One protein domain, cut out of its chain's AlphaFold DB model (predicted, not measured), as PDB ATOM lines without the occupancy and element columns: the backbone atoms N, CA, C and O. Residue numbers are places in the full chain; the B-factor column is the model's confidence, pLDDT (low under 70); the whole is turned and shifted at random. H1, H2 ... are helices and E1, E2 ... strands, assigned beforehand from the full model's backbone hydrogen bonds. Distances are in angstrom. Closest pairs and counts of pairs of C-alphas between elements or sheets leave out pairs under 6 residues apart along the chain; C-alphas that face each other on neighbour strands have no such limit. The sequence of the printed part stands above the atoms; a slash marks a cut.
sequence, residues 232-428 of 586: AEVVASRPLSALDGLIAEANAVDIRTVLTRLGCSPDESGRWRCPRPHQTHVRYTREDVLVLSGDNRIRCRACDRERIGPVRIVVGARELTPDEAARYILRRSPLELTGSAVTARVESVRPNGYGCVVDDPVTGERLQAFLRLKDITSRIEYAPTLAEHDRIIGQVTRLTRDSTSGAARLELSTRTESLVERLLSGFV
ATOM      1  N   ALA A 232      13.297   9.468  33.256       53.25
ATOM      2  CA  ALA A 232      12.523  10.644  32.922       53.25
ATOM      3  C   ALA A 232      11.129  10.116  32.627       53.25
ATOM      4  O   ALA A 232      10.989   9.252  31.761       53.25
ATOM      5  N   GLU A 233      10.153  10.531  33.435       63.94
ATOM      6  CA  GLU A 233       8.809   9.993  33.328       63.94
ATOM      7  C   GLU A 233       8.377  10.072  31.872       63.94
ATOM      8  O   GLU A 233       8.342  11.156  31.274       63.94
ATOM      9  N   VAL A 234       8.138   8.898  31.295       79.62
ATOM     10  CA  VAL A 234       7.800   8.795  29.892       79.62
ATOM     11  C   VAL A 234       6.339   9.174  29.752       79.62
ATOM     12  O   VAL A 234       5.457   8.553  30.342       79.62
ATOM     13  N   VAL A 235       6.083  10.219  28.982       87.25
ATOM     14  CA  VAL A 235       4.732  10.696  28.684       87.25
ATOM     15  C   VAL A 235       4.304  10.227  27.300       87.25
ATOM     16  O   VAL A 235       5.135   9.929  26.442       87.25
ATOM     17  N   ALA A 236       2.998  10.207  27.046       85.00
ATOM     18  CA  ALA A 236       2.494   9.911  25.713       85.00
ATOM     19  C   ALA A 236       3.037  10.913  24.679       85.00
ATOM     20  O   ALA A 236       3.054  12.128  24.914       85.00
ATOM     21  N   SER A 237       3.457  10.403  23.520       82.31
ATOM     22  CA  SER A 237       3.828  11.236  22.379       82.31
ATOM     23  C   SER A 237       2.636  12.053  21.892       82.31
ATOM     24  O   SER A 237       1.504  11.566  21.876       82.31
ATOM     25  N   ARG A 238       2.895  13.278  21.437       78.56
ATOM     26  CA  ARG A 238       1.902  14.105  20.743       78.56
ATOM     27  C   ARG A 238       2.145  14.032  19.231       78.56
ATOM     28  O   ARG A 238       3.306  13.928  18.833       78.56
ATOM     29  N   PRO A 239       1.094  14.092  18.393       81.75
ATOM     30  CA  PRO A 239       1.270  14.239  16.953       81.75
ATOM     31  C   PRO A 239       2.096  15.488  16.650       81.75
ATOM     32  O   PRO A 239       1.905  16.527  17.286       81.75
ATOM     33  N   LEU A 240       3.001  15.385  15.678       82.50
ATOM     34  CA  LEU A 240       3.769  16.533  15.211       82.50
ATOM     35  C   LEU A 240       2.829  17.563  14.592       82.50
ATOM     36  O   LEU A 240       1.918  17.210  13.838       82.50
ATOM     37  N   SER A 241       3.060  18.839  14.896       87.25
ATOM     38  CA  SER A 241       2.353  19.905  14.197       87.25
ATOM     39  C   SER A 241       2.776  19.931  12.724       87.25
ATOM     40  O   SER A 241       3.902  19.556  12.389       87.25
ATOM     41  N   ALA A 242       1.901  20.402  11.831       88.69
ATOM     42  CA  ALA A 242       2.239  20.563  10.413       88.69
ATOM     43  C   ALA A 242       3.490  21.444  10.227       88.69
ATOM     44  O   ALA A 242       4.385  21.128   9.442       88.69
ATOM     45  N   LEU A 243       3.614  22.483  11.057       90.25
ATOM     46  CA  LEU A 243       4.788  23.339  11.119       90.25
ATOM     47  C   LEU A 243       6.055  22.564  11.559       90.25
ATOM     48  O   LEU A 243       7.118  22.746  10.964       90.25
ATOM     49  N   ASP A 244       6.005  21.696  12.579       92.62
ATOM     50  CA  ASP A 244       7.156  20.847  12.961       92.62
ATOM     51  C   ASP A 244       7.531  19.877  11.839       92.62
ATOM     52  O   ASP A 244       8.716  19.699  11.555       92.62
ATOM     53  N   GLY A 245       6.528  19.332  11.144       92.56
ATOM     54  CA  GLY A 245       6.713  18.526   9.942       92.56
ATOM     55  C   GLY A 245       7.518  19.257   8.865       92.56
ATOM     56  O   GLY A 245       8.457  18.683   8.320       92.56
ATOM     57  N   LEU A 246       7.243  20.545   8.627       92.00
ATOM     58  CA  LEU A 246       8.012  21.359   7.675       92.00
ATOM     59  C   LEU A 246       9.483  21.529   8.083       92.00
ATOM     60  O   LEU A 246      10.369  21.461   7.232       92.00
ATOM     61  N   ILE A 247       9.771  21.735   9.374       95.00
ATOM     62  CA  ILE A 247      11.162  21.822   9.858       95.00
ATOM     63  C   ILE A 247      11.857  20.461   9.725       95.00
ATOM     64  O   ILE A 247      13.019  20.401   9.312       95.00
ATOM     65  N   ALA A 248      11.168  19.371  10.069       95.00
ATOM     66  CA  ALA A 248      11.696  18.018   9.937       95.00
ATOM     67  C   ALA A 248      12.023  17.688   8.470       95.00
ATOM     68  O   ALA A 248      13.126  17.223   8.178       95.00
ATOM     69  N   GLU A 249      11.117  18.019   7.549       95.00
ATOM     70  CA  GLU A 249      11.308  17.858   6.107       95.00
ATOM     71  C   GLU A 249      12.491  18.694   5.598       95.00
ATOM     72  O   GLU A 249      13.359  18.185   4.890       95.00
ATOM     73  N   ALA A 250      12.591  19.960   6.014       95.94
ATOM     74  CA  ALA A 250      13.719  20.814   5.653       95.94
ATOM     75  C   ALA A 250      15.064  20.263   6.164       95.94
ATOM     76  O   ALA A 250      16.070  20.344   5.461       95.94
ATOM     77  N   ASN A 251      15.097  19.665   7.359       96.62
ATOM     78  CA  ASN A 251      16.296  19.020   7.900       96.62
ATOM     79  C   ASN A 251      16.667  17.705   7.190       96.62
ATOM     80  O   ASN A 251      17.806  17.254   7.321       96.62
ATOM     81  N   ALA A 252      15.743  17.100   6.439       96.25
ATOM     82  CA  ALA A 252      16.009  15.912   5.631       96.25
ATOM     83  C   ALA A 252      16.642  16.241   4.264       96.25
ATOM     84  O   ALA A 252      17.204  15.353   3.626       96.25
ATOM     85  N   VAL A 253      16.593  17.501   3.815       97.56
ATOM     86  CA  VAL A 253      17.250  17.933   2.571       97.56
ATOM     87  C   VAL A 253      18.767  17.820   2.713       97.56
ATOM     88  O   VAL A 253      19.330  18.265   3.714       97.56
ATOM     89  N   ASP A 254      19.437  17.267   1.697       96.75
ATOM     90  CA  ASP A 254      20.896  17.125   1.689       96.75
ATOM     91  C   ASP A 254      21.601  18.470   1.951       96.75
ATOM     92  O   ASP A 254      21.353  19.492   1.300       96.75
ATOM     93  N   ILE A 255      22.507  18.459   2.925       95.75
ATOM     94  CA  ILE A 255      23.166  19.651   3.445       95.75
ATOM     95  C   ILE A 255      24.015  20.343   2.378       95.75
ATOM     96  O   ILE A 255      24.113  21.567   2.390       95.75
ATOM     97  N   ARG A 256      24.582  19.602   1.413       95.12
ATOM     98  CA  ARG A 256      25.363  20.193   0.312       95.12
ATOM     99  C   ARG A 256      24.454  20.982  -0.620       95.12
ATOM    100  O   ARG A 256      24.776  22.115  -0.961       95.12
ATOM    101  N   THR A 257      23.278  20.438  -0.929       95.94
ATOM    102  CA  THR A 257      22.231  21.156  -1.674       95.94
ATOM    103  C   THR A 257      21.835  22.456  -0.966       95.94
ATOM    104  O   THR A 257      21.683  23.499  -1.608       95.94
ATOM    105  N   VAL A 258      21.704  22.433   0.364       97.12
ATOM    106  CA  VAL A 258      21.402  23.638   1.154       97.12
ATOM    107  C   VAL A 258      22.552  24.646   1.132       97.12
ATOM    108  O   VAL A 258      22.302  25.840   0.959       97.12
ATOM    109  N   LEU A 259      23.805  24.198   1.225       95.69
ATOM    110  CA  LEU A 259      24.975  25.073   1.113       95.69
ATOM    111  C   LEU A 259      25.075  25.723  -0.278       95.69
ATOM    112  O   LEU A 259      25.296  26.930  -0.359       95.69
ATOM    113  N   THR A 260      24.815  24.982  -1.360       95.00
ATOM    114  CA  THR A 260      24.731  25.556  -2.716       95.00
ATOM    115  C   THR A 260      23.645  26.619  -2.810       95.00
ATOM    116  O   THR A 260      23.868  27.687  -3.377       95.00
ATOM    117  N   ARG A 261      22.478  26.384  -2.198       94.38
ATOM    118  CA  ARG A 261      21.410  27.396  -2.137       94.38
ATOM    119  C   ARG A 261      21.841  28.639  -1.366       94.38
ATOM    120  O   ARG A 261      21.376  29.723  -1.689       94.38
ATOM    121  N   LEU A 262      22.701  28.512  -0.359       94.12
ATOM    122  CA  LEU A 262      23.286  29.650   0.360       94.12
ATOM    123  C   LEU A 262      24.384  30.377  -0.438       94.12
ATOM    124  O   LEU A 262      24.941  31.346   0.070       94.12
ATOM    125  N   GLY A 263      24.670  29.954  -1.673       91.25
ATOM    126  CA  GLY A 263      25.697  30.550  -2.528       91.25
ATOM    127  C   GLY A 263      27.104  30.015  -2.263       91.25
ATOM    128  O   GLY A 263      28.072  30.590  -2.749       91.25
ATOM    129  N   CYS A 264      27.243  28.928  -1.497       90.31
ATOM    130  CA  CYS A 264      28.533  28.285  -1.279       90.31
ATOM    131  C   CYS A 264      28.839  27.265  -2.378       90.31
ATOM    132  O   CYS A 264      27.958  26.552  -2.858       90.31
ATOM    133  N   SER A 265      30.119  27.121  -2.694       89.44
ATOM    134  CA  SER A 265      30.665  26.012  -3.470       89.44
ATOM    135  C   SER A 265      31.818  25.365  -2.697       89.44
ATOM    136  O   SER A 265      32.441  26.026  -1.856       89.44
ATOM    137  N   PRO A 266      32.092  24.068  -2.918       90.75
ATOM    138  CA  PRO A 266      33.299  23.457  -2.390       90.75
ATOM    139  C   PRO A 266      34.539  24.039  -3.083       90.75
ATOM    140  O   PRO A 266      34.485  24.402  -4.257       90.75
ATOM    141  N   ASP A 267      35.657  24.108  -2.361       86.81
ATOM    142  CA  ASP A 267      36.966  24.403  -2.953       86.81
ATOM    143  C   ASP A 267      37.474  23.236  -3.828       86.81
ATOM    144  O   ASP A 267      36.857  22.171  -3.888       86.81
ATOM    145  N   GLU A 268      38.622  23.409  -4.492       84.25
ATOM    146  CA  GLU A 268      39.250  22.374  -5.341       84.25
ATOM    147  C   GLU A 268      39.528  21.056  -4.596       84.25
ATOM    148  O   GLU A 268      39.643  19.998  -5.205       84.25
ATOM    149  N   SER A 269      39.619  21.099  -3.263       84.00
ATOM    150  CA  SER A 269      39.794  19.922  -2.407       84.00
ATOM    151  C   SER A 269      38.465  19.349  -1.886       84.00
ATOM    152  O   SER A 269      38.480  18.483  -1.009       84.00
ATOM    153  N   GLY A 270      37.316  19.843  -2.355       85.06
ATOM    154  CA  GLY A 270      35.988  19.393  -1.935       85.06
ATOM    155  C   GLY A 270      35.507  19.948  -0.586       85.06
ATOM    156  O   GLY A 270      34.505  19.462  -0.051       85.06
ATOM    157  N   ARG A 271      36.197  20.934   0.005       87.75
ATOM    158  CA  ARG A 271      35.860  21.484   1.330       87.75
ATOM    159  C   ARG A 271      34.890  22.652   1.224       87.75
ATOM    160  O   ARG A 271      35.048  23.534   0.389       87.75
ATOM    161  N   TRP A 272      33.929  22.698   2.140       91.06
ATOM    162  CA  TRP A 272      32.932  23.765   2.222       91.06
ATOM    163  C   TRP A 272      33.311  24.794   3.284       91.06
ATOM    164  O   TRP A 272      33.841  24.426   4.333       91.06
ATOM    165  N   ARG A 273      32.996  26.069   3.045       88.75
ATOM    166  CA  ARG A 273      33.195  27.158   4.015       88.75
ATOM    167  C   ARG A 273      31.889  27.559   4.690       88.75
ATOM    168  O   ARG A 273      30.808  27.392   4.126       88.75
ATOM    169  N   CYS A 274      31.994  28.076   5.909       90.31
ATOM    170  CA  CYS A 274      30.854  28.538   6.688       90.31
ATOM    171  C   CYS A 274      30.199  29.780   6.037       90.31
ATOM    172  O   CYS A 274      30.873  30.794   5.878       90.31
ATOM    173  N   PRO A 275      28.888  29.758   5.721       90.75
ATOM    174  CA  PRO A 275      28.176  30.892   5.111       90.75
ATOM    175  C   PRO A 275      27.812  32.031   6.082       90.75
ATOM    176  O   PRO A 275      27.148  32.982   5.683       90.75
ATOM    177  N   ARG A 276      28.152  31.929   7.374       89.81
ATOM    178  CA  ARG A 276      27.716  32.902   8.389       89.81
ATOM    179  C   ARG A 276      28.565  34.182   8.373       89.81
ATOM    180  O   ARG A 276      29.788  34.074   8.322       89.81
ATOM    181  N   PRO A 277      27.955  35.368   8.549       75.75
ATOM    182  CA  PRO A 277      28.632  36.664   8.405       75.75
ATOM    183  C   PRO A 277      29.572  37.070   9.568       75.75
ATOM    184  O   PRO A 277      30.065  38.192   9.583       75.75
ATOM    185  N   HIS A 278      29.827  36.212  10.567       68.25
ATOM    186  CA  HIS A 278      30.469  36.620  11.829       68.25
ATOM    187  C   HIS A 278      31.960  37.004  11.729       68.25
ATOM    188  O   HIS A 278      32.747  36.347  11.048       68.25
ATOM    189  N   GLN A 279      32.341  38.009  12.538       50.69
ATOM    190  CA  GLN A 279      33.703  38.540  12.747       50.69
ATOM    191  C   GLN A 279      34.675  37.563  13.441       50.69
ATOM    192  O   GLN A 279      35.869  37.837  13.508       50.69
ATOM    193  N   THR A 280      34.190  36.437  13.974       51.28
ATOM    194  CA  THR A 280      35.035  35.408  14.610       51.28
ATOM    195  C   THR A 280      35.775  34.536  13.603       51.28
ATOM    196  O   THR A 280      36.719  33.845  13.977       51.28
ATOM    197  N   HIS A 281      35.389  34.577  12.325       61.84
ATOM    198  CA  HIS A 281      36.247  34.062  11.270       61.84
ATOM    199  C   HIS A 281      37.401  35.051  11.086       61.84
ATOM    200  O   HIS A 281      37.243  36.096  10.449       61.84
ATOM    201  N   VAL A 282      38.580  34.731  11.620       53.28
ATOM    202  CA  VAL A 282      39.804  35.388  11.155       53.28
ATOM    203  C   VAL A 282      39.930  35.008   9.683       53.28
ATOM    204  O   VAL A 282      40.109  33.831   9.362       53.28
ATOM    205  N   ARG A 283      39.739  35.976   8.773       45.97
ATOM    206  CA  ARG A 283      39.881  35.740   7.329       45.97
ATOM    207  C   ARG A 283      41.190  34.966   7.108       45.97
ATOM    208  O   ARG A 283      42.236  35.422   7.557       45.97
ATOM    209  N   TYR A 284      41.110  33.823   6.421       49.25
ATOM    210  CA  TYR A 284      42.239  32.963   6.025       49.25
ATOM    211  C   TYR A 284      42.821  31.964   7.059       49.25
ATOM    212  O   TYR A 284      43.956  31.525   6.882       49.25
ATOM    213  N   THR A 285      42.077  31.508   8.078       55.00
ATOM    214  CA  THR A 285      42.497  30.361   8.929       55.00
ATOM    215  C   THR A 285      41.762  29.053   8.581       55.00
ATOM    216  O   THR A 285      40.730  29.064   7.922       55.00
ATOM    217  N   ARG A 286      42.272  27.888   9.026       57.88
ATOM    218  CA  ARG A 286      41.645  26.547   8.852       57.88
ATOM    219  C   ARG A 286      40.294  26.376   9.587       57.88
ATOM    220  O   ARG A 286      39.771  25.264   9.646       57.88
ATOM    221  N   GLU A 287      39.761  27.427  10.205       57.94
ATOM    222  CA  GLU A 287      38.672  27.364  11.192       57.94
ATOM    223  C   GLU A 287      37.279  27.646  10.609       57.94
ATOM    224  O   GLU A 287      36.280  27.294  11.238       57.94
ATOM    225  N   ASP A 288      37.202  28.210   9.399       68.38
ATOM    226  CA  ASP A 288      35.954  28.452   8.658       68.38
ATOM    227  C   ASP A 288      35.524  27.260   7.781       68.38
ATOM    228  O   ASP A 288      34.427  27.258   7.211       68.38
ATOM    229  N   VAL A 289      36.367  26.227   7.692       83.69
ATOM    230  CA  VAL A 289      36.081  24.979   6.979       83.69
ATOM    231  C   VAL A 289      35.045  24.160   7.751       83.69
ATOM    232  O   VAL A 289      35.241  23.784   8.911       83.69
ATOM    233  N   LEU A 290      33.944  23.834   7.078       88.62
ATOM    234  CA  LEU A 290      32.888  22.988   7.615       88.62
ATOM    235  C   LEU A 290      33.331  21.525   7.650       88.62
ATOM    236  O   LEU A 290      33.778  20.957   6.652       88.62
ATOM    237  N   VAL A 291      33.129  20.887   8.800       90.06
ATOM    238  CA  VAL A 291      33.274  19.438   8.944       90.06
ATOM    239  C   VAL A 291      31.928  18.793   8.627       90.06
ATOM    240  O   VAL A 291      31.002  18.878   9.437       90.06
ATOM    241  N   LEU A 292      31.816  18.172   7.451       89.88
ATOM    242  CA  LEU A 292      30.639  17.399   7.049       89.88
ATOM    243  C   LEU A 292      30.651  16.030   7.741       89.88
ATOM    244  O   LEU A 292      31.697  15.401   7.892       89.88
ATOM    245  N   SER A 293      29.473  15.575   8.147       89.00
ATOM    246  CA  SER A 293      29.236  14.268   8.755       89.00
ATOM    247  C   SER A 293      28.324  13.430   7.854       89.00
ATOM    248  O   SER A 293      27.557  13.976   7.061       89.00
ATOM    249  N   GLY A 294      28.406  12.101   7.963       83.94
ATOM    250  CA  GLY A 294      27.607  11.176   7.146       83.94
ATOM    251  C   GLY A 294      26.099  11.218   7.425       83.94
ATOM    252  O   GLY A 294      25.317  10.757   6.607       83.94
ATOM    253  N   ASP A 295      25.676  11.809   8.546       89.44
ATOM    254  CA  ASP A 295      24.286  11.892   9.020       89.44
ATOM    255  C   ASP A 295      23.556  13.180   8.585       89.44
ATOM    256  O   ASP A 295      22.690  13.674   9.302       89.44
ATOM    257  N   ASN A 296      23.915  13.751   7.428       94.19
ATOM    258  CA  ASN A 296      23.361  15.012   6.910       94.19
ATOM    259  C   ASN A 296      23.548  16.225   7.849       94.19
ATOM    260  O   ASN A 296      22.737  17.154   7.887       94.19
ATOM    261  N   ARG A 297      24.631  16.225   8.634       94.81
ATOM    262  CA  ARG A 297      24.978  17.314   9.554       94.81
ATOM    263  C   ARG A 297      26.343  17.907   9.245       94.81
ATOM    264  O   ARG A 297      27.216  17.258   8.670       94.81
ATOM    265  N   ILE A 298      26.540  19.141   9.688       94.38
ATOM    266  CA  ILE A 298      27.801  19.877   9.572       94.38
ATOM    267  C   ILE A 298      28.212  20.468  10.913       94.38
ATOM    268  O   ILE A 298      27.388  20.640  11.806       94.38
ATOM    269  N   ARG A 299      29.489  20.814  11.063       92.12
ATOM    270  CA  ARG A 299      29.972  21.604  12.199       92.12
ATOM    271  C   ARG A 299      30.973  22.648  11.728       92.12
ATOM    272  O   ARG A 299      31.984  22.287  11.125       92.12
ATOM    273  N   CYS A 300      30.720  23.914  12.050       89.81
ATOM    274  CA  CYS A 300      31.747  24.951  12.017       89.81
ATOM    275  C   CYS A 300      32.443  24.993  13.381       89.81
ATOM    276  O   CYS A 300      31.773  25.192  14.391       89.81
ATOM    277  N   ARG A 301      33.771  24.831  13.433       84.81
ATOM    278  CA  ARG A 301      34.513  24.830  14.711       84.81
ATOM    279  C   ARG A 301      34.474  26.181  15.427       84.81
ATOM    280  O   ARG A 301      34.550  26.208  16.647       84.81
ATOM    281  N   ALA A 302      34.341  27.272  14.673       83.25
ATOM    282  CA  ALA A 302      34.247  28.617  15.231       83.25
ATOM    283  C   ALA A 302      32.842  28.948  15.760       83.25
ATOM    284  O   ALA A 302      32.707  29.693  16.727       83.25
ATOM    285  N   CYS A 303      31.788  28.424  15.127       84.88
ATOM    286  CA  CYS A 303      30.419  28.851  15.419       84.88
ATOM    287  C   CYS A 303      29.594  27.834  16.219       84.88
ATOM    288  O   CYS A 303      28.655  28.236  16.905       84.88
ATOM    289  N   ASP A 304      29.892  26.536  16.113       87.75
ATOM    290  CA  ASP A 304      29.052  25.475  16.669       87.75
ATOM    291  C   ASP A 304      29.837  24.582  17.631       87.75
ATOM    292  O   ASP A 304      30.936  24.116  17.330       87.75
ATOM    293  N   ARG A 305      29.226  24.287  18.781       85.12
ATOM    294  CA  ARG A 305      29.755  23.302  19.736       85.12
ATOM    295  C   ARG A 305      29.444  21.871  19.287       85.12
ATOM    296  O   ARG A 305      30.331  21.025  19.259       85.12
ATOM    297  N   GLU A 306      28.232  21.653  18.782       89.69
ATOM    298  CA  GLU A 306      27.756  20.361  18.280       89.69
ATOM    299  C   GLU A 306      27.613  20.334  16.746       89.69
ATOM    300  O   GLU A 306      27.733  21.356  16.067       89.69
ATOM    301  N   ARG A 307      27.336  19.154  16.178       92.50
ATOM    302  CA  ARG A 307      26.943  19.026  14.765       92.50
ATOM    303  C   ARG A 307      25.504  19.507  14.578       92.50
ATOM    304  O   ARG A 307      24.616  19.130  15.337       92.50
ATOM    305  N   ILE A 308      25.267  20.294  13.538       94.56
ATOM    306  CA  ILE A 308      23.997  20.963  13.259       94.56
ATOM    307  C   ILE A 308      23.405  20.516  11.918       94.56
ATOM    308  O   ILE A 308      24.132  20.126  11.006       94.56
ATOM    309  N   GLY A 309      22.075  20.564  11.813       95.31
ATOM    310  CA  GLY A 309      21.342  20.227  10.590       95.31
ATOM    311  C   GLY A 309      21.105  21.420   9.647       95.31
ATOM    312  O   GLY A 309      21.455  22.559   9.986       95.31
ATOM    313  N   PRO A 310      20.467  21.171   8.488       97.44
ATOM    314  CA  PRO A 310      20.181  22.179   7.464       97.44
ATOM    315  C   PRO A 310      19.447  23.436   7.951       97.44
ATOM    316  O   PRO A 310      19.845  24.551   7.613       97.44
ATOM    317  N   VAL A 311      18.410  23.300   8.782       97.50
ATOM    318  CA  VAL A 311      17.642  24.465   9.261       97.50
ATOM    319  C   VAL A 311      18.522  25.381  10.113       97.50
ATOM    320  O   VAL A 311      18.557  26.592   9.894       97.50
ATOM    321  N   ARG A 312      19.306  24.812  11.037       95.50
ATOM    322  CA  ARG A 312      20.151  25.587  11.961       95.50
ATOM    323  C   ARG A 312      21.249  26.371  11.239       95.50
ATOM    324  O   ARG A 312      21.557  27.483  11.665       95.50
ATOM    325  N   ILE A 313      21.808  25.850  10.140       95.31
ATOM    326  CA  ILE A 313      22.797  26.611   9.359       95.31
ATOM    327  C   ILE A 313      22.155  27.785   8.612       95.31
ATOM    328  O   ILE A 313      22.716  28.879   8.623       95.31
ATOM    329  N   VAL A 314      20.962  27.603   8.036       96.94
ATOM    330  CA  VAL A 314      20.241  28.675   7.326       96.94
ATOM    331  C   VAL A 314      19.799  29.780   8.289       96.94
ATOM    332  O   VAL A 314      19.983  30.956   7.977       96.94
ATOM    333  N   VAL A 315      19.313  29.421   9.484       96.44
ATOM    334  CA  VAL A 315      18.963  30.377  10.555       96.44
ATOM    335  C   VAL A 315      20.134  31.289  10.919       96.44
ATOM    336  O   VAL A 315      19.938  32.468  11.209       96.44
ATOM    337  N   GLY A 316      21.356  30.756  10.933       92.50
ATOM    338  CA  GLY A 316      22.556  31.550  11.183       92.50
ATOM    339  C   GLY A 316      22.999  32.357   9.962       92.50
ATOM    340  O   GLY A 316      23.358  33.518  10.096       92.50
ATOM    341  N   ALA A 317      22.992  31.748   8.775       93.31
ATOM    342  CA  ALA A 317      23.540  32.345   7.556       93.31
ATOM    343  C   ALA A 317      22.684  33.484   6.989       93.31
ATOM    344  O   ALA A 317      23.216  34.455   6.462       93.31
ATOM    345  N   ARG A 318      21.358  33.352   7.081       93.19
ATOM    346  CA  ARG A 318      20.381  34.332   6.580       93.19
ATOM    347  C   ARG A 318      19.694  35.106   7.704       93.19
ATOM    348  O   ARG A 318      18.781  35.877   7.445       93.19
ATOM    349  N   GLU A 319      20.091  34.839   8.946       92.62
ATOM    350  CA  GLU A 319      19.466  35.363  10.158       92.62
ATOM    351  C   GLU A 319      17.954  35.101  10.276       92.62
ATOM    352  O   GLU A 319      17.281  35.783  11.036       92.62
ATOM    353  N   LEU A 320      17.404  34.106   9.588       94.38
ATOM    354  CA  LEU A 320      15.969  33.796   9.576       94.38
ATOM    355  C   LEU A 320      15.489  33.119  10.872       94.38
ATOM    356  O   LEU A 320      16.298  32.576  11.630       94.38
ATOM    357  N   THR A 321      14.175  33.091  11.117       96.38
ATOM    358  CA  THR A 321      13.589  32.144  12.087       96.38
ATOM    359  C   THR A 321      13.690  30.702  11.557       96.38
ATOM    360  O   THR A 321      13.882  30.499  10.355       96.38
ATOM    361  N   PRO A 322      13.542  29.662  12.403       96.56
ATOM    362  CA  PRO A 322      13.496  28.280  11.924       96.56
ATOM    363  C   PRO A 322      12.411  28.008  10.875       96.56
ATOM    364  O   PRO A 322      12.641  27.223   9.958       96.56
ATOM    365  N   ASP A 323      11.265  28.683  10.966       95.25
ATOM    366  CA  ASP A 323      10.150  28.504  10.026       95.25
ATOM    367  C   ASP A 323      10.454  29.130   8.672       95.25
ATOM    368  O   ASP A 323      10.242  28.517   7.627       95.25
ATOM    369  N   GLU A 324      11.001  30.343   8.683       94.88
ATOM    370  CA  GLU A 324      11.492  31.012   7.481       94.88
ATOM    371  C   GLU A 324      12.628  30.216   6.829       94.88
ATOM    372  O   GLU A 324      12.634  30.024   5.614       94.88
ATOM    373  N   ALA A 325      13.555  29.688   7.631       96.19
ATOM    374  CA  ALA A 325      14.642  28.841   7.159       96.19
ATOM    375  C   ALA A 325      14.130  27.534   6.534       96.19
ATOM    376  O   ALA A 325      14.621  27.130   5.479       96.19
ATOM    377  N   ALA A 326      13.125  26.890   7.135       95.50
ATOM    378  CA  ALA A 326      12.501  25.702   6.561       95.50
ATOM    379  C   ALA A 326      11.852  26.008   5.202       95.50
ATOM    380  O   ALA A 326      12.082  25.280   4.236       95.50
ATOM    381  N   ARG A 327      11.126  27.129   5.081       92.81
ATOM    382  CA  ARG A 327      10.536  27.573   3.802       92.81
ATOM    383  C   ARG A 327      11.592  27.889   2.750       92.81
ATOM    384  O   ARG A 327      11.460  27.441   1.613       92.81
ATOM    385  N   TYR A 328      12.659  28.587   3.139       95.00
ATOM    386  CA  TYR A 328      13.807  28.865   2.280       95.00
ATOM    387  C   TYR A 328      14.424  27.576   1.725       95.00
ATOM    388  O   TYR A 328      14.660  27.452   0.521       95.00
ATOM    389  N   ILE A 329      14.655  26.589   2.600       96.44
ATOM    390  CA  ILE A 329      15.203  25.290   2.211       96.44
ATOM    391  C   ILE A 329      14.240  24.583   1.262       96.44
ATOM    392  O   ILE A 329      14.667  24.125   0.210       96.44
ATOM    393  N   LEU A 330      12.953  24.517   1.584       94.69
ATOM    394  CA  LEU A 330      11.976  23.783   0.778       94.69
ATOM    395  C   LEU A 330      11.536  24.530  -0.491       94.69
ATOM    396  O   LEU A 330      10.867  23.932  -1.330       94.69
ATOM    397  N   ARG A 331      11.915  25.806  -0.654       92.25
ATOM    398  CA  ARG A 331      11.439  26.710  -1.720       92.25
ATOM    399  C   ARG A 331       9.908  26.751  -1.810       92.25
ATOM    400  O   ARG A 331       9.343  26.717  -2.899       92.25
ATOM    401  N   ARG A 332       9.237  26.796  -0.655       87.31
ATOM    402  CA  ARG A 332       7.769  26.795  -0.560       87.31
ATOM    403  C   ARG A 332       7.229  28.169  -0.175       87.31
ATOM    404  O   ARG A 332       7.575  28.683   0.885       87.31
ATOM    405  N   SER A 333       6.335  28.690  -1.015       76.88
ATOM    406  CA  SER A 333       5.533  29.898  -0.798       76.88
ATOM    407  C   SER A 333       4.200  29.787  -1.569       76.88
ATOM    408  O   SER A 333       4.221  29.247  -2.677       76.88
ATOM    409  N   PRO A 334       3.044  30.260  -1.058       64.81
ATOM    410  CA  PRO A 334       2.701  30.516   0.340       64.81
ATOM    411  C   PRO A 334       1.790  29.395   0.871       64.81
ATOM    412  O   PRO A 334       0.784  29.113   0.239       64.81
ATOM    413  N   LEU A 335       2.044  28.778   2.032       52.81
ATOM    414  CA  LEU A 335       0.981  28.116   2.819       52.81
ATOM    415  C   LEU A 335       1.447  27.768   4.241       52.81
ATOM    416  O   LEU A 335       2.625  27.521   4.485       52.81
ATOM    417  N   GLU A 336       0.478  27.835   5.159       59.66
ATOM    418  CA  GLU A 336       0.576  27.800   6.628       59.66
ATOM    419  C   GLU A 336       1.475  28.878   7.254       59.66
ATOM    420  O   GLU A 336       2.617  28.658   7.659       59.66
ATOM    421  N   LEU A 337       0.919  30.091   7.346       71.81
ATOM    422  CA  LEU A 337       1.526  31.202   8.080       71.81
ATOM    423  C   LEU A 337       1.062  31.247   9.538       71.81
ATOM    424  O   LEU A 337       1.873  31.548  10.408       71.81
ATOM    425  N   THR A 338      -0.197  30.916   9.829       88.69
ATOM    426  CA  THR A 338      -0.735  30.941  11.198       88.69
ATOM    427  C   THR A 338       0.054  30.006  12.114       88.69
ATOM    428  O   THR A 338       0.277  28.846  11.791       88.69
ATOM    429  N   GLY A 339       0.484  30.518  13.265       90.56
ATOM    430  CA  GLY A 339       1.314  29.811  14.236       90.56
ATOM    431  C   GLY A 339       2.818  29.888  13.964       90.56
ATOM    432  O   GLY A 339       3.591  29.632  14.888       90.56
ATOM    433  N   SER A 340       3.248  30.282  12.761       92.38
ATOM    434  CA  SER A 340       4.673  30.344  12.428       92.38
ATOM    435  C   SER A 340       5.379  31.556  13.037       92.38
ATOM    436  O   SER A 340       4.784  32.625  13.202       92.38
ATOM    437  N   ALA A 341       6.653  31.380  13.375       94.81
ATOM    438  CA  ALA A 341       7.552  32.448  13.785       94.81
ATOM    439  C   ALA A 341       8.126  33.148  12.546       94.81
ATOM    440  O   ALA A 341       8.692  32.497  11.668       94.81
ATOM    441  N   VAL A 342       8.022  34.470  12.484       94.75
ATOM    442  CA  VAL A 342       8.484  35.289  11.357       94.75
ATOM    443  C   VAL A 342       9.317  36.470  11.837       94.75
ATOM    444  O   VAL A 342       9.165  36.953  12.965       94.75
ATOM    445  N   THR A 343      10.180  36.941  10.950       94.94
ATOM    446  CA  THR A 343      10.866  38.217  11.040       94.94
ATOM    447  C   THR A 343      10.001  39.278  10.365       94.94
ATOM    448  O   THR A 343       9.743  39.217   9.167       94.94
ATOM    449  N   ALA A 344       9.584  40.285  11.123       94.75
ATOM    450  CA  ALA A 344       8.911  41.465  10.601       94.75
ATOM    451  C   ALA A 344       9.810  42.701  10.735       94.75
ATOM    452  O   ALA A 344      10.642  42.774  11.639       94.75
ATOM    453  N   ARG A 345       9.626  43.692   9.863       95.75
ATOM    454  CA  ARG A 345      10.199  45.037  10.013       95.75
ATOM    455  C   ARG A 345       9.092  46.055  10.204       95.75
ATOM    456  O   ARG A 345       8.057  45.963   9.547       95.75
ATOM    457  N   VAL A 346       9.297  47.019  11.091       95.25
ATOM    458  CA  VAL A 346       8.357  48.129  11.281       95.25
ATOM    459  C   VAL A 346       8.411  49.057  10.069       95.25
ATOM    460  O   VAL A 346       9.485  49.484   9.658       95.25
ATOM    461  N   GLU A 347       7.252  49.364   9.493       94.94
ATOM    462  CA  GLU A 347       7.104  50.349   8.409       94.94
ATOM    463  C   GLU A 347       6.384  51.614   8.873       94.94
ATOM    464  O   GLU A 347       6.612  52.677   8.318       94.94
ATOM    465  N   SER A 348       5.472  51.513   9.845       92.25
ATOM    466  CA  SER A 348       4.733  52.679  10.336       92.25
ATOM    467  C   SER A 348       4.323  52.526  11.793       92.25
ATOM    468  O   SER A 348       3.870  51.462  12.228       92.25
ATOM    469  N   VAL A 349       4.404  53.623  12.543       88.19
ATOM    470  CA  VAL A 349       3.828  53.727  13.887       88.19
ATOM    471  C   VAL A 349       2.360  54.133  13.760       88.19
ATOM    472  O   VAL A 349       2.022  55.075  13.045       88.19
ATOM    473  N   ARG A 350       1.455  53.408  14.427       86.69
ATOM    474  CA  ARG A 350       0.008  53.683  14.422       86.69
ATOM    475  C   ARG A 350      -0.507  53.854  15.857       86.69
ATOM    476  O   ARG A 350       0.088  53.310  16.784       86.69
ATOM    477  N   PRO A 351      -1.666  54.505  16.073       83.50
ATOM    478  CA  PRO A 351      -2.193  54.735  17.425       83.50
ATOM    479  C   PRO A 351      -2.385  53.462  18.269       83.50
ATOM    480  O   PRO A 351      -2.233  53.494  19.483       83.50
ATOM    481  N   ASN A 352      -2.691  52.328  17.627       85.44
ATOM    482  CA  ASN A 352      -3.010  51.064  18.302       85.44
ATOM    483  C   ASN A 352      -1.942  49.967  18.113       85.44
ATOM    484  O   ASN A 352      -2.203  48.794  18.410       85.44
ATOM    485  N   GLY A 353      -0.762  50.312  17.589       90.38
ATOM    486  CA  GLY A 353       0.304  49.350  17.309       90.38
ATOM    487  C   GLY A 353       1.200  49.763  16.148       90.38
ATOM    488  O   GLY A 353       1.317  50.938  15.824       90.38
ATOM    489  N   TYR A 354       1.792  48.781  15.482       93.38
ATOM    490  CA  TYR A 354       2.787  48.992  14.437       93.38
ATOM    491  C   TYR A 354       2.347  48.313  13.143       93.38
ATOM    492  O   TYR A 354       1.957  47.142  13.140       93.38
ATOM    493  N   GLY A 355       2.374  49.069  12.046       94.75
ATOM    494  CA  GLY A 355       2.340  48.505  10.703       94.75
ATOM    495  C   GLY A 355       3.704  47.905  10.401       94.75
ATOM    496  O   GLY A 355       4.720  48.584  10.541       94.75
ATOM    497  N   CYS A 356       3.718  46.634  10.025       95.25
ATOM    498  CA  CYS A 356       4.936  45.885   9.776       95.25
ATOM    499  C   CYS A 356       4.882  45.222   8.400       95.25
ATOM    500  O   CYS A 356       3.807  44.990   7.852       95.25
ATOM    501  N   VAL A 357       6.047  44.841   7.894       94.19
ATOM    502  CA  VAL A 357       6.200  44.025   6.693       94.19
ATOM    503  C   VAL A 357       6.970  42.754   7.028       94.19
ATOM    504  O   VAL A 357       7.932  42.794   7.796       94.19
ATOM    505  N   VAL A 358       6.537  41.630   6.471       93.19
ATOM    506  CA  VAL A 358       7.240  40.343   6.519       93.19
ATOM    507  C   VAL A 358       7.630  40.001   5.087       93.19
ATOM    508  O   VAL A 358       6.752  39.937   4.229       93.19
ATOM    509  N   ASP A 359       8.917  39.802   4.807       91.31
ATOM    510  CA  ASP A 359       9.332  39.342   3.478       91.31
ATOM    511  C   ASP A 359       9.269  37.819   3.407       91.31
ATOM    512  O   ASP A 359       9.751  37.116   4.298       91.31
ATOM    513  N   ASP A 360       8.725  37.302   2.313       89.38
ATOM    514  CA  ASP A 360       8.829  35.887   2.000       89.38
ATOM    515  C   ASP A 360      10.297  35.530   1.676       89.38
ATOM    516  O   ASP A 360      10.891  36.120   0.766       89.38
ATOM    517  N   PRO A 361      10.913  34.558   2.375       89.62
ATOM    518  CA  PRO A 361      12.327  34.239   2.186       89.62
ATOM    519  C   PRO A 361      12.632  33.550   0.844       89.62
ATOM    520  O   PRO A 361      13.805  33.393   0.498       89.62
ATOM    521  N   VAL A 362      11.611  33.101   0.107       90.00
ATOM    522  CA  VAL A 362      11.717  32.420  -1.189       90.00
ATOM    523  C   VAL A 362      11.465  33.395  -2.336       90.00
ATOM    524  O   VAL A 362      12.281  33.463  -3.254       90.00
ATOM    525  N   THR A 363      10.348  34.127  -2.300       89.25
ATOM    526  CA  THR A 363       9.920  35.000  -3.411       89.25
ATOM    527  C   THR A 363      10.381  36.447  -3.251       89.25
ATOM    528  O   THR A 363      10.444  37.173  -4.241       89.25
ATOM    529  N   GLY A 364      10.701  36.881  -2.027       88.31
ATOM    530  CA  GLY A 364      10.940  38.290  -1.703       88.31
ATOM    531  C   GLY A 364       9.665  39.140  -1.676       88.31
ATOM    532  O   GLY A 364       9.751  40.360  -1.542       88.31
ATOM    533  N   GLU A 365       8.487  38.522  -1.817       87.69
ATOM    534  CA  GLU A 365       7.203  39.215  -1.729       87.69
ATOM    535  C   GLU A 365       7.010  39.810  -0.328       87.69
ATOM    536  O   GLU A 365       7.291  39.172   0.687       87.69
ATOM    537  N   ARG A 366       6.510  41.047  -0.277       89.88
ATOM    538  CA  ARG A 366       6.257  41.773   0.969       89.88
ATOM    539  C   ARG A 366       4.830  41.544   1.446       89.88
ATOM    540  O   ARG A 366       3.882  42.061   0.860       89.88
ATOM    541  N   LEU A 367       4.686  40.831   2.557       89.00
ATOM    542  CA  LEU A 367       3.407  40.586   3.213       89.00
ATOM    543  C   LEU A 367       3.147  41.649   4.280       89.00
ATOM    544  O   LEU A 367       3.944  41.852   5.199       89.00
ATOM    545  N   GLN A 368       1.998  42.312   4.177       92.31
ATOM    546  CA  GLN A 368       1.581  43.326   5.140       92.31
ATOM    547  C   GLN A 368       1.197  42.677   6.473       92.31
ATOM    548  O   GLN A 368       0.450  41.699   6.522       92.31
ATOM    549  N   ALA A 369       1.678  43.242   7.575       93.44
ATOM    550  CA  ALA A 369       1.480  42.727   8.920       93.44
ATOM    551  C   ALA A 369       1.113  43.843   9.910       93.44
ATOM    552  O   ALA A 369       1.366  45.028   9.690       93.44
ATOM    553  N   PHE A 370       0.480  43.472  11.020       94.50
ATOM    554  CA  PHE A 370       0.143  44.404  12.090       94.50
ATOM    555  C   PHE A 370       0.443  43.800  13.461       94.50
ATOM    556  O   PHE A 370      -0.026  42.705  13.779       94.50
ATOM    557  N   LEU A 371       1.187  44.538  14.284       93.69
ATOM    558  CA  LEU A 371       1.481  44.186  15.671       93.69
ATOM    559  C   LEU A 371       0.746  45.147  16.605       93.69
ATOM    560  O   LEU A 371       1.078  46.329  16.679       93.69
ATOM    561  N   ARG A 372      -0.262  44.655  17.327       91.69
ATOM    562  CA  ARG A 372      -1.034  45.481  18.270       91.69
ATOM    563  C   ARG A 372      -0.231  45.706  19.552       91.69
ATOM    564  O   ARG A 372       0.469  44.801  19.996       91.69
ATOM    565  N   LEU A 373      -0.426  46.844  20.227       87.44
ATOM    566  CA  LEU A 373       0.257  47.133  21.504       87.44
ATOM    567  C   LEU A 373       0.034  46.039  22.561       87.44
ATOM    568  O   LEU A 373       0.974  45.587  23.212       87.44
ATOM    569  N   LYS A 374      -1.202  45.536  22.668       87.12
ATOM    570  CA  LYS A 374      -1.556  44.435  23.580       87.12
ATOM    571  C   LYS A 374      -0.833  43.120  23.275       87.12
ATOM    572  O   LYS A 374      -0.841  42.224  24.110       87.12
ATOM    573  N   ASP A 375      -0.275  42.969  22.077       89.31
ATOM    574  CA  ASP A 375       0.366  41.747  21.594       89.31
ATOM    575  C   ASP A 375       1.900  41.797  21.701       89.31
ATOM    576  O   ASP A 375       2.550  40.795  21.394       89.31
ATOM    577  N   ILE A 376       2.446  42.909  22.218       85.25
ATOM    578  CA  ILE A 376       3.870  43.105  22.529       85.25
ATOM    579  C   ILE A 376       4.215  42.540  23.908       85.25
ATOM    580  O   ILE A 376       5.113  41.713  24.062       85.25
ATOM    581  N   THR A 377       3.474  42.980  24.923       73.75
ATOM    582  CA  THR A 377       3.648  42.579  26.321       73.75
ATOM    583  C   THR A 377       2.324  42.713  27.066       73.75
ATOM    584  O   THR A 377       1.470  43.522  26.711       73.75
ATOM    585  N   SER A 378       2.142  41.922  28.124       65.94
ATOM    586  CA  SER A 378       0.989  42.049  29.021       65.94
ATOM    587  C   SER A 378       1.064  43.283  29.929       65.94
ATOM    588  O   SER A 378       0.092  43.585  30.615       65.94
ATOM    589  N   ARG A 379       2.206  43.983  29.971       67.06
ATOM    590  CA  ARG A 379       2.406  45.206  30.763       67.06
ATOM    591  C   ARG A 379       2.863  46.343  29.850       67.06
ATOM    592  O   ARG A 379       4.058  46.579  29.709       67.06
ATOM    593  N   ILE A 380       1.891  47.005  29.219       58.62
ATOM    594  CA  ILE A 380       2.090  48.012  28.157       58.62
ATOM    595  C   ILE A 380       3.009  49.162  28.604       58.62
ATOM    596  O   ILE A 380       3.770  49.667  27.791       58.62
ATOM    597  N   GLU A 381       3.025  49.502  29.897       58.56
ATOM    598  CA  GLU A 381       3.929  50.501  30.503       58.56
ATOM    599  C   GLU A 381       5.430  50.218  30.283       58.56
ATOM    600  O   GLU A 381       6.251  51.114  30.438       58.56
ATOM    601  N   TYR A 382       5.794  48.981  29.927       57.44
ATOM    602  CA  TYR A 382       7.170  48.566  29.638       57.44
ATOM    603  C   TYR A 382       7.372  48.156  28.176       57.44
ATOM    604  O   TYR A 382       8.403  47.565  27.858       57.44
ATOM    605  N   ALA A 383       6.392  48.387  27.299       64.12
ATOM    606  CA  ALA A 383       6.568  48.124  25.878       64.12
ATOM    607  C   ALA A 383       7.603  49.123  25.330       64.12
ATOM    608  O   ALA A 383       7.364  50.329  25.417       64.12
ATOM    609  N   PRO A 384       8.747  48.662  24.796       70.31
ATOM    610  CA  PRO A 384       9.698  49.572  24.182       70.31
ATOM    611  C   PRO A 384       9.058  50.227  22.955       70.31
ATOM    612  O   PRO A 384       8.292  49.595  22.221       70.31
ATOM    613  N   THR A 385       9.359  51.507  22.747       80.94
ATOM    614  CA  THR A 385       8.922  52.232  21.555       80.94
ATOM    615  C   THR A 385       9.736  51.750  20.368       80.94
ATOM    616  O   THR A 385      10.955  51.891  20.369       80.94
ATOM    617  N   LEU A 386       9.061  51.208  19.360       85.50
ATOM    618  CA  LEU A 386       9.704  50.827  18.108       85.50
ATOM    619  C   LEU A 386       9.814  52.011  17.150       85.50
ATOM    620  O   LEU A 386       8.854  52.772  16.983       85.50
ATOM    621  N   ALA A 387      10.967  52.113  16.502       87.44
ATOM    622  CA  ALA A 387      11.229  53.001  15.384       87.44
ATOM    623  C   ALA A 387      10.920  52.313  14.044       87.44
ATOM    624  O   ALA A 387      10.732  51.097  13.957       87.44
ATOM    625  N   GLU A 388      10.862  53.101  12.973       88.19
ATOM    626  CA  GLU A 388      10.814  52.549  11.619       88.19
ATOM    627  C   GLU A 388      12.059  51.700  11.338       88.19
ATOM    628  O   GLU A 388      13.153  51.983  11.820       88.19
ATOM    629  N   HIS A 389      11.870  50.640  10.555       90.25
ATOM    630  CA  HIS A 389      12.864  49.620  10.219       90.25
ATOM    631  C   HIS A 389      13.324  48.714  11.364       90.25
ATOM    632  O   HIS A 389      14.061  47.760  11.093       90.25
ATOM    633  N   ASP A 390      12.833  48.917  12.590       93.44
ATOM    634  CA  ASP A 390      13.110  47.997  13.686       93.44
ATOM    635  C   ASP A 390      12.671  46.579  13.329       93.44
ATOM    636  O   ASP A 390      11.576  46.325  12.808       93.44
ATOM    637  N   ARG A 391      13.563  45.637  13.623       93.75
ATOM    638  CA  ARG A 391      13.340  44.218  13.399       93.75
ATOM    639  C   ARG A 391      12.557  43.627  14.562       93.75
ATOM    640  O   ARG A 391      12.879  43.856  15.721       93.75
ATOM    641  N   ILE A 392      11.566  42.802  14.254       93.44
ATOM    642  CA  ILE A 392      10.725  42.119  15.231       93.44
ATOM    643  C   ILE A 392      10.710  40.630  14.919       93.44
ATOM    644  O   ILE A 392      10.483  40.234  13.778       93.44
ATOM    645  N   ILE A 393      10.881  39.801  15.945       94.69
ATOM    646  CA  ILE A 393      10.570  38.371  15.863       94.69
ATOM    647  C   ILE A 393       9.215  38.137  16.525       94.69
ATOM    648  O   ILE A 393       9.047  38.394  17.719       94.69
ATOM    649  N   GLY A 394       8.241  37.669  15.746       93.88
ATOM    650  CA  GLY A 394       6.866  37.489  16.201       93.88
ATOM    651  C   GLY A 394       6.224  36.227  15.647       93.88
ATOM    652  O   GLY A 394       6.647  35.681  14.633       93.88
ATOM    653  N   GLN A 395       5.183  35.760  16.324       94.94
ATOM    654  CA  GLN A 395       4.342  34.675  15.848       94.94
ATOM    655  C   GLN A 395       3.160  35.248  15.068       94.94
ATOM    656  O   GLN A 395       2.502  36.175  15.542       94.94
ATOM    657  N   VAL A 396       2.847  34.671  13.911       94.25
ATOM    658  CA  VAL A 396       1.627  35.005  13.170       94.25
ATOM    659  C   VAL A 396       0.430  34.405  13.906       94.25
ATOM    660  O   VAL A 396       0.254  33.190  13.941       94.25
ATOM    661  N   THR A 397      -0.412  35.238  14.506       93.62
ATOM    662  CA  THR A 397      -1.608  34.792  15.238       93.62
ATOM    663  C   THR A 397      -2.821  34.659  14.332       93.62
ATOM    664  O   THR A 397      -3.703  33.842  14.595       93.62
ATOM    665  N   ARG A 398      -2.870  35.444  13.252       90.75
ATOM    666  CA  ARG A 398      -3.973  35.426  12.296       90.75
ATOM    667  C   ARG A 398      -3.496  35.813  10.905       90.75
ATOM    668  O   ARG A 398      -2.670  36.707  10.751       90.75
ATOM    669  N   LEU A 399      -4.082  35.176   9.900       88.88
ATOM    670  CA  LEU A 399      -3.998  35.587   8.506       88.88
ATOM    671  C   LEU A 399      -5.396  35.975   8.028       88.88
ATOM    672  O   LEU A 399      -6.354  35.222   8.190       88.88
ATOM    673  N   THR A 400      -5.509  37.166   7.456       85.81
ATOM    674  CA  THR A 400      -6.731  37.674   6.827       85.81
ATOM    675  C   THR A 400      -6.438  37.982   5.371       85.81
ATOM    676  O   THR A 400      -5.325  38.379   5.046       85.81
ATOM    677  N   ARG A 401      -7.408  37.770   4.487       82.88
ATOM    678  CA  ARG A 401      -7.313  38.189   3.090       82.88
ATOM    679  C   ARG A 401      -8.366  39.251   2.855       82.88
ATOM    680  O   ARG A 401      -9.505  39.085   3.289       82.88
ATOM    681  N   ASP A 402      -7.961  40.341   2.227       78.06
ATOM    682  CA  ASP A 402      -8.885  41.375   1.790       78.06
ATOM    683  C   ASP A 402      -9.819  40.797   0.717       78.06
ATOM    684  O   ASP A 402      -9.369  40.135  -0.220       78.06
ATOM    685  N   SER A 403     -11.125  41.005   0.874       73.19
ATOM    686  CA  SER A 403     -12.152  40.430  -0.003       73.19
ATOM    687  C   SER A 403     -12.148  41.009  -1.418       73.19
ATOM    688  O   SER A 403     -12.670  40.373  -2.327       73.19
ATOM    689  N   THR A 404     -11.586  42.204  -1.603       72.81
ATOM    690  CA  THR A 404     -11.629  42.950  -2.865       72.81
ATOM    691  C   THR A 404     -10.294  42.869  -3.597       72.81
ATOM    692  O   THR A 404     -10.263  42.627  -4.799       72.81
ATOM    693  N   SER A 405      -9.181  43.047  -2.880       74.00
ATOM    694  CA  SER A 405      -7.829  43.009  -3.460       74.00
ATOM    695  C   SER A 405      -7.158  41.635  -3.375       74.00
ATOM    696  O   SER A 405      -6.122  41.422  -4.000       74.00
ATOM    697  N   GLY A 406      -7.694  40.706  -2.575       69.94
ATOM    698  CA  GLY A 406      -7.071  39.405  -2.311       69.94
ATOM    699  C   GLY A 406      -5.790  39.477  -1.467       69.94
ATOM    700  O   GLY A 406      -5.213  38.431  -1.149       69.94
ATOM    701  N   ALA A 407      -5.353  40.683  -1.082       74.25
ATOM    702  CA  ALA A 407      -4.109  40.921  -0.366       74.25
ATOM    703  C   ALA A 407      -4.132  40.268   1.023       74.25
ATOM    704  O   ALA A 407      -5.075  40.443   1.803       74.25
ATOM    705  N   ALA A 408      -3.083  39.507   1.342       79.62
ATOM    706  CA  ALA A 408      -2.935  38.881   2.647       79.62
ATOM    707  C   ALA A 408      -2.412  39.895   3.675       79.62
ATOM    708  O   ALA A 408      -1.424  40.591   3.445       79.62
ATOM    709  N   ARG A 409      -3.062  39.937   4.838       87.06
ATOM    710  CA  ARG A 409      -2.662  40.725   5.998       87.06
ATOM    711  C   ARG A 409      -2.497  39.835   7.222       87.06
ATOM    712  O   ARG A 409      -3.414  39.097   7.596       87.06
ATOM    713  N   LEU A 410      -1.332  39.934   7.848       91.56
ATOM    714  CA  LEU A 410      -0.940  39.160   9.019       91.56
ATOM    715  C   LEU A 410      -1.204  39.946  10.308       91.56
ATOM    716  O   LEU A 410      -1.003  41.159  10.366       91.56
ATOM    717  N   GLU A 411      -1.602  39.248  11.364       93.62
ATOM    718  CA  GLU A 411      -1.540  39.752  12.734       93.62
ATOM    719  C   GLU A 411      -0.406  39.042  13.468       93.62
ATOM    720  O   GLU A 411      -0.274  37.818  13.378       93.62
ATOM    721  N   LEU A 412       0.416  39.814  14.172       94.75
ATOM    722  CA  LEU A 412       1.589  39.314  14.879       94.75
ATOM    723  C   LEU A 412       1.401  39.416  16.392       94.75
ATOM    724  O   LEU A 412       0.748  40.331  16.897       94.75
ATOM    725  N   SER A 413       2.045  38.511  17.122       94.12
ATOM    726  CA  SER A 413       2.255  38.638  18.559       94.12
ATOM    727  C   SER A 413       3.670  38.241  18.945       94.12
ATOM    728  O   SER A 413       4.182  37.213  18.510       94.12
ATOM    729  N   THR A 414       4.297  39.039  19.803       91.75
ATOM    730  CA  THR A 414       5.629  38.751  20.354       91.75
ATOM    731  C   THR A 414       5.561  38.235  21.786       91.75
ATOM    732  O   THR A 414       6.577  37.793  22.319       91.75
ATOM    733  N   ARG A 415       4.373  38.255  22.415       90.06
ATOM    734  CA  ARG A 415       4.172  37.835  23.811       90.06
ATOM    735  C   ARG A 415       3.766  36.379  24.012       90.06
ATOM    736  O   ARG A 415       3.640  35.951  25.157       90.06
ATOM    737  N   THR A 416       3.485  35.640  22.944       92.00
ATOM    738  CA  THR A 416       2.985  34.266  23.059       92.00
ATOM    739  C   THR A 416       4.059  33.331  23.610       92.00
ATOM    740  O   THR A 416       5.246  33.464  23.307       92.00
ATOM    741  N   GLU A 417       3.643  32.378  24.437       93.19
ATOM    742  CA  GLU A 417       4.517  31.314  24.943       93.19
ATOM    743  C   GLU A 417       4.959  30.389  23.800       93.19
ATOM    744  O   GLU A 417       6.146  30.084  23.666       93.19
ATOM    745  N   SER A 418       4.026  30.083  22.892       93.62
ATOM    746  CA  SER A 418       4.237  29.271  21.692       93.62
ATOM    747  C   SER A 418       5.295  29.819  20.734       93.62
ATOM    748  O   SER A 418       5.871  29.044  19.976       93.62
ATOM    749  N   LEU A 419       5.604  31.123  20.765       94.94
ATOM    750  CA  LEU A 419       6.720  31.670  19.985       94.94
ATOM    751  C   LEU A 419       8.045  31.007  20.388       94.94
ATOM    752  O   LEU A 419       8.813  30.592  19.525       94.94
ATOM    753  N   VAL A 420       8.310  30.871  21.691       95.69
ATOM    754  CA  VAL A 420       9.573  30.296  22.177       95.69
ATOM    755  C   VAL A 420       9.609  28.788  21.961       95.69
ATOM    756  O   VAL A 420      10.637  28.266  21.538       95.69
ATOM    757  N   GLU A 421       8.487  28.096  22.182       95.56
ATOM    758  CA  GLU A 421       8.351  26.665  21.873       95.56
ATOM    759  C   GLU A 421       8.673  26.381  20.402       95.56
ATOM    760  O   GLU A 421       9.420  25.452  20.073       95.56
ATOM    761  N   ARG A 422       8.157  27.233  19.509       94.56
ATOM    762  CA  ARG A 422       8.359  27.114  18.070       94.56
ATOM    763  C   ARG A 422       9.810  27.339  17.668       94.56
ATOM    764  O   ARG A 422      10.376  26.532  16.934       94.56
ATOM    765  N   LEU A 423      10.429  28.404  18.179       96.31
ATOM    766  CA  LEU A 423      11.843  28.674  17.926       96.31
ATOM    767  C   LEU A 423      12.730  27.534  18.449       96.31
ATOM    768  O   LEU A 423      13.637  27.101  17.740       96.31
ATOM    769  N   LEU A 424      12.441  27.008  19.645       97.00
ATOM    770  CA  LEU A 424      13.188  25.897  20.239       97.00
ATOM    771  C   LEU A 424      13.098  24.622  19.388       97.00
ATOM    772  O   LEU A 424      14.109  23.943  19.195       97.00
ATOM    773  N   SER A 425      11.923  24.327  18.827       95.06
ATOM    774  CA  SER A 425      11.697  23.157  17.959       95.06
ATOM    775  C   SER A 425      12.615  23.150  16.731       95.06
ATOM    776  O   SER A 425      13.082  22.097  16.307       95.06
ATOM    777  N   GLY A 426      12.993  24.329  16.224       95.31
ATOM    778  CA  GLY A 426      13.982  24.479  15.153       95.31
ATOM    779  C   GLY A 426      15.403  24.014  15.487       95.31
ATOM    780  O   GLY A 426      16.200  23.766  14.579       95.31
ATOM    781  N   PHE A 427      15.731  23.894  16.775       95.81
ATOM    782  CA  PHE A 427      17.075  23.559  17.253       95.81
ATOM    783  C   PHE A 427      17.160  22.216  17.981       95.81
ATOM    784  O   PHE A 427      18.273  21.756  18.239       95.81
ATOM    785  N   VAL A 428      16.024  21.589  18.303       96.50
ATOM    786  CA  VAL A 428      15.947  20.344  19.081       96.50
ATOM    787  C   VAL A 428      15.313  19.241  18.221       96.50
ATOM    788  O   VAL A 428      14.087  19.147  18.144       96.50
TER     789      VAL A 428
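This is residues 232 to 428 of the 586 residues of the protein "Transcription antitermination factor NusA-like protein" of Saccharomonospora amisosensis (UniProt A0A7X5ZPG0). A small closed barrel of five strands, E3 to E7, makes one end of an elongated body; a knot of crossed helices, H1, H3 and H4, makes its middle, and the small hairpin E1 and E2 with the long loop 262 to 289 makes the other end. H5 packs on the outside of the barrel, and residues 232 to 239 stick out as a free tail. The printed part has 197 residues, with five named helices and seven named strands in the order H1 H2 E1 E2 H3 H4 E3 E4 E5 E6 E7 H5; the class is mixed, with under half of the residues in named elements. The barrel is mixed, its ring running E3 E4 E5 E7 E6 and back to E3, and the E1 and E2 sheet is antiparallel. The whole is compact, with a radius of gyration of the C-alphas of 18.8 A and spans of 57 by 45 by 38 A.

In the barrel, E3 is residues 341 to 350, 22.5 A long, from C-alpha 341 at (7.552, 32.448, 13.785); E4 is 353 to 359, E5 366 to 372, E6 391 to 401, 23.9 A long, and E7 408 to 413. H5 is residues 417 to 425, ending at (11.697, 23.157, 17.959). H4 is residues 322 to 330, H3 310 to 317, H1 242 to 252, 15.3 A long from (2.239, 20.563, 10.413), and H2 255 to 261. E1 is residues 290 to 292 and E2 298 to 300.

E3, E4 and E5 form a meander, each strand the antiparallel neighbour of the one before, with N 345 and O 357 at 2.8 A and N 354 and O 371 at 2.8 A. With E6, the antiparallel neighbour of E3, they form a Greek key, four strands in a row with the first beside the fourth; N 344 and O 392 are 2.8 A apart. E3 bends by 77 degrees at residue 347 and E6 by 81 degrees at residue 395. E5 and E7 are parallel, with N 370 and O 410 at 2.8 A; E6 and E7 are a hairpin, with N 397 and O 411 at 2.8 A. H5 is on the barrel, outside it, at a height over the sheet of 9.8 A; its closest C-alphas to E6 are Leu 419 and Gln 395, 5.6 A. H4 is on the barrel too, its closest C-alphas to E3 being Asp 323 and Ala 341, 6.0 A. H4 touches H1 at a steep tilt of 57 degrees, closest at the C-alphas of Ala 326 and Ala 250, 5.1 A. H4 touches H3, closest at the C-alphas of Ala 325 and Val 314, 5.6 A. H2 is close to H3 but not clearly touching, the closest C-alphas being Ile 255 and Pro 310, 5.6 A. E2 and H3 are near each other; in the hairpin E1 and E2, N 291 and O 299 are 2.9 A apart. In H1 to H5 every O i to N i+4 pair is within hydrogen-bond range.

The C-alphas of Ser 269 and Pro 351, the two farthest apart, are 58.0 A apart. The printed part has no cut. The links H2 to E1 and E5 to E6 are long, with 28 and 18 residues. The mean pLDDT of the printed part is 86.7; it is under 70 at residues 232 to 233, 278 to 288, 334 to 336, 378 to 383 and 406.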